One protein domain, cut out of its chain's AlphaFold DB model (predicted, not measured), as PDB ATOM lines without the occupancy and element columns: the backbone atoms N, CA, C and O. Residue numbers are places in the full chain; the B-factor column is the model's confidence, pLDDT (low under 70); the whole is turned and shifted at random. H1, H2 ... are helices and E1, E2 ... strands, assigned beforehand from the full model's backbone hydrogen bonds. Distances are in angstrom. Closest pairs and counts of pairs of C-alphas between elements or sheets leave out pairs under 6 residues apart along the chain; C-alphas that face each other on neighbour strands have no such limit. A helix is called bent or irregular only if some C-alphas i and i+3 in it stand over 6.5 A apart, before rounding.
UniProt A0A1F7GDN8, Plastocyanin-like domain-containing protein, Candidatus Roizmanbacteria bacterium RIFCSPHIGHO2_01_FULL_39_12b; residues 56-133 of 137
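What this domain is: This is residues 56 to 133 of the 137 residues of the protein "Plastocyanin-like domain-containing protein" of Candidatus Roizmanbacteria bacterium RIFCSPHIGHO2_01_FULL_39_12b (UniProt A0A1F7GDN8). A long bent strand, E2, is the spine of a strongly twisted sheet, with E1 and E4 on opposite sides of its first part and E3 folded back along its later part; the whole is flat in outline. A long link, residues 106 to 120, joins E3 to E4, and the small helix H1 only grazes the sheet. The printed part has 78 residues with four named strands, E1 to E4, followed along the chain by one named helix, H1; the class is mostly strand, and in the branched, mixed sheet E2 has three neighbours, antiparallel to E1 and to E3 and parallel to E4. The whole is loose, with a radius of gyration of the C-alphas of 14.5 A and spans of 45 by 28 by 13 A.

How they stand to each other: Residues 61 to 62 pair, parallel, with residues 90 to 91 of E2, residues 80 to 95. E1, residues 74 to 77, forms an antiparallel hairpin with E2, with N 75 and O 82 2.9 A apart, within hydrogen-bond range. E2 bends by 75 degrees at residue 89. E3, residues 98 to 105, forms the next hairpin with E2, with N 90 and O 102 2.8 A apart; E1, E2 and E3 make a meander, each strand the antiparallel neighbour of the one before. E4, residues 121 to 127, is parallel to E2, with N 83 and O 123 2.8 A apart. Staggered pairing puts E1 beside residues 80 to 83 of E2 on one side, E4 beside 80 to 86 on the other side, and E3 along 87 to 95. E1 and E3 are apart. H1, residues 130 to 133, grazes the sheet with residues 131 to 133; the closest C-alphas of E2 and H1, Gln 88 and Tyr 132, are 6.7 A apart. H1 is too short for any O i to N i+4 pair.

Where its parts are: E1 begins at C-alpha 74 (224.133, 137.134, 186.536). E2 spans 39.7 A, E3 20.7 A and E4 19.8 A from first to last C-alpha. H1 ends at C-alpha 133 (237.625, 157.233, 193.703).

The domain as a whole: The C-alphas farthest apart, Gly 78 and Lys 97, are 46.9 A apart. The printed part has no cut. The link E3 to E4 is long, and the others are tight. Mean pLDDT of the printed part is 90.5, and residue 133 is under 70.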
ATOM      1  N   PRO A  56     230.033 164.594 198.441       72.62
ATOM      2  CA  PRO A  56     229.822 165.829 197.697       72.62
ATOM      3  C   PRO A  56     228.709 165.644 196.664       72.62
ATOM      4  O   PRO A  56     228.622 164.614 195.998       72.62
ATOM      5  N   ASP A  57     227.840 166.643 196.520       71.88
ATOM      6  CA  ASP A  57     226.656 166.576 195.655       71.88
ATOM      7  C   ASP A  57     226.921 167.076 194.217       71.88
ATOM      8  O   ASP A  57     226.061 166.967 193.333       71.88
ATOM      9  N   THR A  58     228.112 167.622 193.968       74.75
ATOM     10  CA  THR A  58     228.545 168.164 192.677       74.75
ATOM     11  C   THR A  58     228.873 167.052 191.684       74.75
ATOM     12  O   THR A  58     229.665 166.163 191.979       74.75
ATOM     13  N   GLY A  59     228.302 167.113 190.478       73.81
ATOM     14  CA  GLY A  59     228.567 166.128 189.416       73.81
ATOM     15  C   GLY A  59     227.916 164.758 189.641       73.81
ATOM     16  O   GLY A  59     228.192 163.817 188.898       73.81
ATOM     17  N   VAL A  60     227.042 164.642 190.643       82.31
ATOM     18  CA  VAL A  60     226.353 163.397 190.979       82.31
ATOM     19  C   VAL A  60     225.056 163.259 190.178       82.31
ATOM     20  O   VAL A  60     224.242 164.180 190.120       82.31
ATOM     21  N   SER A  61     224.860 162.089 189.564       85.75
ATOM     22  CA  SER A  61     223.662 161.772 188.773       85.75
ATOM     23  C   SER A  61     222.475 161.401 189.664       85.75
ATOM     24  O   SER A  61     222.657 160.927 190.783       85.75
ATOM     25  N   MET A  62     221.249 161.577 189.171       89.56
ATOM     26  CA  MET A  62     220.045 161.118 189.875       89.56
ATOM     27  C   MET A  62     220.024 159.590 190.013       89.56
ATOM     28  O   MET A  62     220.627 158.879 189.202       89.56
ATOM     29  N   ALA A  63     219.316 159.090 191.027       87.06
ATOM     30  CA  ALA A  63     219.016 157.668 191.159       87.06
ATOM     31  C   ALA A  63     218.424 157.109 189.854       87.06
ATOM     32  O   ALA A  63     217.581 157.738 189.219       87.06
ATOM     33  N   LYS A  64     218.886 155.923 189.452       83.56
ATOM     34  CA  LYS A  64     218.478 155.264 188.207       83.56
ATOM     35  C   LYS A  64     217.083 154.646 188.298       83.56
ATOM     36  O   LYS A  64     216.423 154.483 187.279       83.56
ATOM     37  N   GLU A  65     216.669 154.255 189.497       80.38
ATOM     38  CA  GLU A  65     215.405 153.567 189.740       80.38
ATOM     39  C   GLU A  65     214.713 154.222 190.942       80.38
ATOM     40  O   GLU A  65     215.347 154.430 191.978       80.38
ATOM     41  N   ASP A  66     213.417 154.511 190.809       71.62
ATOM     42  CA  ASP A  66     212.601 155.081 191.894       71.62
ATOM     43  C   ASP A  66     212.248 154.028 192.954       71.62
ATOM     44  O   ASP A  66     212.092 154.327 194.136       71.62
ATOM     45  N   LYS A  67     212.125 152.768 192.518       74.50
ATOM     46  CA  LYS A  67     211.926 151.598 193.374       74.50
ATOM     47  C   LYS A  67     213.205 150.767 193.324       74.50
ATOM     48  O   LYS A  67     213.535 150.205 192.282       74.50
ATOM     49  N   GLY A  68     213.941 150.727 194.435       82.56
ATOM     50  CA  GLY A  68     215.114 149.861 194.589       82.56
ATOM     51  C   GLY A  68     214.758 148.368 194.580       82.56
ATOM     52  O   GLY A  68     213.647 147.985 194.219       82.56
ATOM     53  N   LEU A  69     215.695 147.508 194.998       89.56
ATOM     54  CA  LEU A  69     215.501 146.043 195.071       89.56
ATOM     55  C   LEU A  69     215.186 145.364 193.728       89.56
ATOM     56  O   LEU A  69     214.625 144.271 193.679       89.56
ATOM     57  N   LYS A  70     215.582 145.986 192.620       92.75
ATOM     58  CA  LYS A  70     215.486 145.377 191.294       92.75
ATOM     59  C   LYS A  70     216.418 144.175 191.194       92.75
ATOM     60  O   LYS A  70     217.596 144.294 191.524       92.75
ATOM     61  N   GLU A  71     215.906 143.049 190.714       95.00
ATOM     62  CA  GLU A  71     216.692 141.826 190.563       95.00
ATOM     63  C   GLU A  71     217.890 142.028 189.624       95.00
ATOM     64  O   GLU A  71     217.774 142.591 188.529       95.00
ATOM     65  N   LEU A  72     219.063 141.590 190.082       96.38
ATOM     66  CA  LEU A  72     220.311 141.674 189.344       96.38
ATOM     67  C   LEU A  72     220.532 140.404 188.532       96.38
ATOM     68  O   LEU A  72     220.648 139.313 189.083       96.38
ATOM     69  N   SER A  73     220.689 140.555 187.222       96.75
ATOM     70  CA  SER A  73     221.085 139.438 186.372       96.75
ATOM     71  C   SER A  73     222.536 139.018 186.628       96.75
ATOM     72  O   SER A  73     223.419 139.839 186.904       96.75
ATOM     73  N   TYR A  74     222.795 137.718 186.492       97.12
ATOM     74  CA  TYR A  74     224.133 137.134 186.536       97.12
ATOM     75  C   TYR A  74     224.524 136.535 185.187       97.12
ATOM     76  O   TYR A  74     223.689 136.280 184.319       97.12
ATOM     77  N   LYS A  75     225.822 136.282 185.020       97.75
ATOM     78  CA  LYS A  75     226.362 135.427 183.955       97.75
ATOM     79  C   LYS A  75     226.952 134.169 184.576       97.75
ATOM     80  O   LYS A  75     227.511 134.258 185.660       97.75
ATOM     81  N   LEU A  76     226.854 133.026 183.910       97.62
ATOM     82  CA  LEU A  76     227.556 131.821 184.351       97.62
ATOM     83  C   LEU A  76     229.007 131.843 183.866       97.62
ATOM     84  O   LEU A  76     229.274 132.165 182.708       97.62
ATOM     85  N   ASP A  77     229.920 131.499 184.765       97.50
ATOM     86  CA  ASP A  77     231.318 131.184 184.487       97.50
ATOM     87  C   ASP A  77     231.596 129.790 185.063       97.50
ATOM     88  O   ASP A  77     231.775 129.629 186.273       97.50
ATOM     89  N   GLY A  78     231.490 128.771 184.207       96.75
ATOM     90  CA  GLY A  78     231.398 127.377 184.638       96.75
ATOM     91  C   GLY A  78     230.147 127.136 185.486       96.75
ATOM     92  O   GLY A  78     229.026 127.364 185.033       96.75
ATOM     93  N   ASP A  79     230.349 126.702 186.728       96.69
ATOM     94  CA  ASP A  79     229.306 126.477 187.736       96.69
ATOM     95  C   ASP A  79     229.088 127.685 188.669       96.69
ATOM     96  O   ASP A  79     228.337 127.599 189.639       96.69
ATOM     97  N   THR A  80     229.743 128.818 188.390       98.06
ATOM     98  CA  THR A  80     229.696 130.019 189.230       98.06
ATOM     99  C   THR A  80     228.808 131.105 188.619       98.06
ATOM    100  O   THR A  80     229.039 131.562 187.498       98.06
ATOM    101  N   LYS A  81     227.820 131.590 189.376       98.25
ATOM    102  CA  LYS A  81     227.006 132.770 189.047       98.25
ATOM    103  C   LYS A  81     227.801 134.047 189.316       98.25
ATOM    104  O   LYS A  81     228.179 134.338 190.449       98.25
ATOM    105  N   VAL A  82     228.052 134.828 188.272       98.44
ATOM    106  CA  VAL A  82     228.832 136.067 188.311       98.44
ATOM    107  C   VAL A  82     227.916 137.284 188.233       98.44
ATOM    108  O   VAL A  82     227.335 137.572 187.183       98.44
ATOM    109  N   PHE A  83     227.848 138.038 189.326       98.44
ATOM    110  CA  PHE A  83     227.128 139.306 189.430       98.44
ATOM    111  C   PHE A  83     228.088 140.485 189.267       98.44
ATOM    112  O   PHE A  83     229.258 140.414 189.653       98.44
ATOM    113  N   ARG A  84     227.603 141.592 188.694       97.88
ATOM    114  CA  ARG A  84     228.397 142.811 188.490       97.88
ATOM    115  C   ARG A  84     227.714 144.007 189.133       97.88
ATOM    116  O   ARG A  84     226.592 144.361 188.769       97.88
ATOM    117  N   LEU A  85     228.425 144.635 190.060       97.25
ATOM    118  CA  LEU A  85     228.004 145.844 190.752       97.25
ATOM    119  C   LEU A  85     228.941 146.989 190.385       97.25
ATOM    120  O   LEU A  85     230.146 146.793 190.265       97.25
ATOM    121  N   THR A  86     228.399 148.189 190.224       95.88
ATOM    122  CA  THR A  86     229.178 149.426 190.104       95.88
ATOM    123  C   THR A  86     228.854 150.319 191.287       95.88
ATOM    124  O   THR A  86     227.685 150.648 191.485       95.88
ATOM    125  N   ALA A  87     229.871 150.686 192.064       93.69
ATOM    126  CA  ALA A  87     229.746 151.666 193.136       93.69
ATOM    127  C   ALA A  87     229.801 153.077 192.537       93.69
ATOM    128  O   ALA A  87     230.740 153.406 191.810       93.69
ATOM    129  N   GLN A  88     228.795 153.898 192.816       91.81
ATOM    130  CA  GLN A  88     228.746 155.283 192.352       91.81
ATOM    131  C   GLN A  88     227.913 156.155 193.301       91.81
ATOM    132  O   GLN A  88     226.941 155.652 193.873       91.81
ATOM    133  N   PRO A  89     228.247 157.446 193.465       91.00
ATOM    134  CA  PRO A  89     227.377 158.383 194.153       91.00
ATOM    135  C   PRO A  89     226.128 158.653 193.301       91.00
ATOM    136  O   PRO A  89     226.207 158.739 192.071       91.00
ATOM    137  N   ILE A  90     224.981 158.814 193.955       90.88
ATOM    138  CA  ILE A  90     223.721 159.248 193.345       90.88
ATOM    139  C   ILE A  90     223.038 160.327 194.187       90.88
ATOM    140  O   ILE A  90     223.209 160.372 195.404       90.88
ATOM    141  N   LYS A  91     222.210 161.153 193.543       90.75
ATOM    142  CA  LYS A  91     221.193 161.976 194.203       90.75
ATOM    143  C   LYS A  91     219.923 161.148 194.335       90.75
ATOM    144  O   LYS A  91     219.238 160.878 193.347       90.75
ATOM    145  N   TRP A  92     219.635 160.720 195.554       89.31
ATOM    146  CA  TRP A  92     218.466 159.928 195.898       89.31
ATOM    147  C   TRP A  92     217.353 160.832 196.432       89.31
ATOM    148  O   TRP A  92     217.575 161.633 197.339       89.31
ATOM    149  N   ASN A  93     216.164 160.723 195.842       88.25
ATOM    150  CA  ASN A  93     214.979 161.448 196.283       88.25
ATOM    151  C   ASN A  93     214.367 160.756 197.508       88.25
ATOM    152  O   ASN A  93     213.957 159.601 197.411       88.25
ATOM    153  N   LEU A  94     214.303 161.458 198.639       84.25
ATOM    154  CA  LEU A  94     213.702 160.945 199.872       84.25
ATOM    155  C   LEU A  94     212.217 161.309 199.956       84.25
ATOM    156  O   LEU A  94     211.386 160.459 200.260       84.25
ATOM    157  N   PHE A  95     211.898 162.577 199.685       83.56
ATOM    158  CA  PHE A  95     210.564 163.180 199.781       83.56
ATOM    159  C   PHE A  95     210.490 164.393 198.848       83.56
ATOM    160  O   PHE A  95     211.514 164.823 198.322       83.56
ATOM    161  N   ASP A  96     209.314 165.004 198.685       83.81
ATOM    162  CA  ASP A  96     209.126 166.183 197.831       83.81
ATOM    163  C   ASP A  96     210.238 167.232 198.004       83.81
ATOM    164  O   ASP A  96     210.392 167.865 199.051       83.81
ATOM    165  N   LYS A  97     211.027 167.405 196.934       81.88
ATOM    166  CA  LYS A  97     212.159 168.345 196.831       81.88
ATOM    167  C   LYS A  97     213.291 168.119 197.849       81.88
ATOM    168  O   LYS A  97     214.144 168.994 197.999       81.88
ATOM    169  N   THR A  98     213.334 166.960 198.503       85.69
ATOM    170  CA  THR A  98     214.348 166.587 199.495       85.69
ATOM    171  C   THR A  98     215.210 165.450 198.961       85.69
ATOM    172  O   THR A  98     214.733 164.338 198.748       85.69
ATOM    173  N   TYR A  99     216.500 165.728 198.778       87.31
ATOM    174  CA  TYR A  99     217.460 164.795 198.197       87.31
ATOM    175  C   TYR A  99     218.601 164.509 199.167       87.31
ATOM    176  O   TYR A  99     219.089 165.419 199.836       87.31
ATOM    177  N   ALA A 100     219.057 163.261 199.185       87.94
ATOM    178  CA  ALA A 100     220.295 162.857 199.831       87.94
ATOM    179  C   ALA A 100     221.302 162.394 198.778       87.94
ATOM    180  O   ALA A 100     220.956 161.669 197.845       87.94
ATOM    181  N   THR A 101     222.561 162.789 198.942       89.06
ATOM    182  CA  THR A 101     223.655 162.185 198.183       89.06
ATOM    183  C   THR A 101     224.045 160.883 198.869       89.06
ATOM    184  O   THR A 101     224.353 160.882 200.060       89.06
ATOM    185  N   ALA A 102     224.025 159.773 198.138       88.56
ATOM    186  CA  ALA A 102     224.320 158.454 198.687       88.56
ATOM    187  C   ALA A 102     225.230 157.655 197.757       88.56
ATOM    188  O   ALA A 102     225.114 157.739 196.535       88.56
ATOM    189  N   TRP A 103     226.100 156.826 198.334       90.62
ATOM    190  CA  TRP A 103     226.781 155.777 197.584       90.62
ATOM    191  C   TRP A 103     225.817 154.628 197.313       90.62
ATOM    192  O   TRP A 103     225.213 154.076 198.230       90.62
ATOM    193  N   ALA A 104     225.688 154.263 196.043       93.06
ATOM    194  CA  ALA A 104     224.754 153.254 195.584       93.06
ATOM    195  C   ALA A 104     225.436 152.224 194.689       93.06
ATOM    196  O   ALA A 104     226.326 152.539 193.891       93.06
ATOM    197  N   TYR A 105     224.945 150.990 194.758       95.12
ATOM    198  CA  TYR A 105     225.274 149.967 193.778       95.12
ATOM    199  C   TYR A 105     224.305 150.046 192.602       95.12
ATOM    200  O   TYR A 105     223.089 150.080 192.783       95.12
ATOM    201  N   ASN A 106     224.846 150.100 191.386       94.81
ATOM    202  CA  ASN A 106     224.092 150.208 190.130       94.81
ATOM    203  C   ASN A 106     223.113 151.400 190.082       94.81
ATOM    204  O   ASN A 106     222.180 151.411 189.280       94.81
ATOM    205  N   GLY A 107     223.367 152.426 190.901       92.81
ATOM    206  CA  GLY A 107     222.626 153.683 190.910       92.81
ATOM    207  C   GLY A 107     221.257 153.641 191.581       92.81
ATOM    208  O   GLY A 107     220.451 154.521 191.298       92.81
ATOM    209  N   ALA A 108     220.977 152.657 192.436       93.12
ATOM    210  CA  ALA A 108     219.703 152.552 193.145       93.12
ATOM    211  C   ALA A 108     219.894 152.470 194.665       93.12
ATOM    212  O   ALA A 108     220.857 151.869 195.149       93.12
ATOM    213  N   VAL A 109     218.950 153.055 195.404       91.69
ATOM    214  CA  VAL A 109     218.807 152.908 196.857       91.69
ATOM    215  C   VAL A 109     217.345 152.542 197.156       91.69
ATOM    216  O   VAL A 109     216.457 153.328 196.829       91.69
ATOM    217  N   PRO A 110     217.062 151.375 197.764       93.44
ATOM    218  CA  PRO A 110     217.985 150.267 198.029       93.44
ATOM    219  C   PRO A 110     218.657 149.715 196.761       93.44
ATOM    220  O   PRO A 110     218.112 149.816 195.662       93.44
ATOM    221  N   GLY A 111     219.841 149.118 196.925       93.62
ATOM    222  CA  GLY A 111     220.594 148.508 195.827       93.62
ATOM    223  C   GLY A 111     219.853 147.348 195.144       93.62
ATOM    224  O   GLY A 111     218.768 146.948 195.574       93.62
ATOM    225  N   PRO A 112     220.424 146.797 194.061       96.12
ATOM    226  CA  PRO A 112     219.803 145.702 193.335       96.12
ATOM    227  C   PRO A 112     219.763 144.421 194.181       96.12
ATOM    228  O   PRO A 112     220.672 144.143 194.964       96.12
ATOM    229  N   LEU A 113     218.707 143.634 193.997       96.69
ATOM    230  CA  LEU A 113     218.494 142.362 194.675       96.69
ATOM    231  C   LEU A 113     219.342 141.271 194.016       96.69
ATOM    232  O   LEU A 113     219.201 140.994 192.826       96.69
ATOM    233  N   ILE A 114     220.200 140.626 194.799       96.94
ATOM    234  CA  ILE A 114     220.898 139.404 194.392       96.94
ATOM    235  C   ILE A 114     220.092 138.226 194.931       96.94
ATOM    236  O   ILE A 114     219.983 138.059 196.144       96.94
ATOM    237  N   HIS A 115     219.531 137.423 194.031       97.00
ATOM    238  CA  HIS A 115     218.767 136.227 194.373       97.00
ATOM    239  C   HIS A 115     219.552 134.980 193.953       97.00
ATOM    240  O   HIS A 115     219.978 134.857 192.801       97.00
ATOM    241  N   VAL A 116     219.785 134.078 194.907       97.31
ATOM    242  CA  VAL A 116     220.534 132.827 194.727       97.31
ATOM    243  C   VAL A 116     219.836 131.683 195.457       97.31
ATOM    244  O   VAL A 116     219.066 131.915 196.389       97.31
ATOM    245  N   THR A 117     220.118 130.461 195.026       97.56
ATOM    246  CA  THR A 117     219.642 129.220 195.639       97.56
ATOM    247  C   THR A 117     220.757 128.617 196.493       97.56
ATOM    248  O   THR A 117     221.940 128.843 196.235       97.56
ATOM    249  N   ASP A 118     220.389 127.840 197.513       97.44
ATOM    250  CA  ASP A 118     221.361 127.071 198.292       97.44
ATOM    251  C   ASP A 118     222.230 126.179 197.384       97.44
ATOM    252  O   ASP A 118     221.752 125.603 196.404       97.44
ATOM    253  N   GLY A 119     223.524 126.105 197.693       97.19
ATOM    254  CA  GLY A 119     224.529 125.405 196.892       97.19
ATOM    255  C   GLY A 119     225.085 126.171 195.680       97.19
ATOM    256  O   GLY A 119     226.045 125.693 195.071       97.19
ATOM    257  N   ASP A 120     224.562 127.352 195.331       98.00
ATOM    258  CA  ASP A 120     225.121 128.160 194.241       98.00
ATOM    259  C   ASP A 120     226.549 128.637 194.558       98.00
ATOM    260  O   ASP A 120     226.814 129.245 195.599       98.00
ATOM    261  N   LYS A 121     227.474 128.478 193.603       98.25
ATOM    262  CA  LYS A 121     228.750 129.202 193.643       98.25
ATOM    263  C   LYS A 121     228.534 130.612 193.121       98.25
ATOM    264  O   LYS A 121     228.045 130.800 192.009       98.25
ATOM    265  N   VAL A 122     228.926 131.610 193.902       98.12
ATOM    266  CA  VAL A 122     228.671 133.019 193.588       98.12
ATOM    267  C   VAL A 122     229.977 133.794 193.520       98.12
ATOM    268  O   VAL A 122     230.844 133.670 194.383       98.12
ATOM    269  N   ARG A 123     230.099 134.650 192.505       98.38
ATOM    270  CA  ARG A 123     231.164 135.646 192.391       98.38
ATOM    271  C   ARG A 123     230.556 137.021 192.180       98.38
ATOM    272  O   ARG A 123     229.799 137.232 191.238       98.38
ATOM    273  N   ILE A 124     230.928 137.976 193.021       97.88
ATOM    274  CA  ILE A 124     230.494 139.368 192.896       97.88
ATOM    275  C   ILE A 124     231.691 140.197 192.442       97.88
ATOM    276  O   ILE A 124     232.701 140.280 193.136       97.88
ATOM    277  N   ILE A 125     231.582 140.801 191.263       97.88
ATOM    278  CA  ILE A 125     232.581 141.729 190.739       97.88
ATOM    279  C   ILE A 125     232.100 143.141 191.035       97.88
ATOM    280  O   ILE A 125     231.096 143.591 190.477       97.88
ATOM    281  N   ILE A 126     232.838 143.841 191.890       96.75
ATOM    282  CA  ILE A 126     232.582 145.240 192.215       96.75
ATOM    283  C   ILE A 126     233.506 146.109 191.366       96.75
ATOM    284  O   ILE A 126     234.728 146.040 191.474       96.75
ATOM    285  N   ASN A 127     232.910 146.937 190.519       95.25
ATOM    286  CA  ASN A 127     233.590 147.997 189.798       95.25
ATOM    287  C   ASN A 127     233.521 149.285 190.628       95.25
ATOM    288  O   ASN A 127     232.429 149.787 190.896       95.25
ATOM    289  N   ASN A 128     234.680 149.819 191.006       92.56
ATOM    290  CA  ASN A 128     234.809 151.141 191.612       92.56
ATOM    291  C   ASN A 128     235.471 152.091 190.595       92.56
ATOM    292  O   ASN A 128     236.694 152.041 190.417       92.56
ATOM    293  N   PRO A 129     234.697 152.921 189.873       89.62
ATOM    294  CA  PRO A 129     235.243 153.804 188.853       89.62
ATOM    295  C   PRO A 129     236.195 154.854 189.439       89.62
ATOM    296  O   PRO A 129     235.865 155.564 190.388       89.62
ATOM    297  N   ARG A 130     237.348 155.062 188.784       82.00
ATOM    298  CA  ARG A 130     238.312 156.116 189.164       82.00
ATOM    299  C   ARG A 130     237.718 157.528 189.194       82.00
ATOM    300  O   ARG A 130     238.252 158.383 189.893       82.00
ATOM    301  N   ALA A 131     236.654 157.773 188.425       81.06
ATOM    302  CA  ALA A 131     235.943 159.050 188.412       81.06
ATOM    303  C   ALA A 131     235.418 159.435 189.805       81.06
ATOM    304  O   ALA A 131     235.440 160.610 190.147       81.06
ATOM    305  N   TYR A 132     235.033 158.446 190.616       74.69
ATOM    306  CA  TYR A 132     234.505 158.655 191.965       74.69
ATOM    307  C   TYR A 132     235.534 158.359 193.058       74.69
ATOM    308  O   TYR A 132     235.441 158.895 194.154       74.69
ATOM    309  N   ALA A 133     236.567 157.573 192.751       65.38
ATOM    310  CA  ALA A 133     237.625 157.233 193.703       65.38
ATOM    311  C   ALA A 133     238.501 158.426 194.141       65.38
ATOM    312  O   ALA A 133     239.272 158.291 195.084       65.38
TER     313      ALA A 133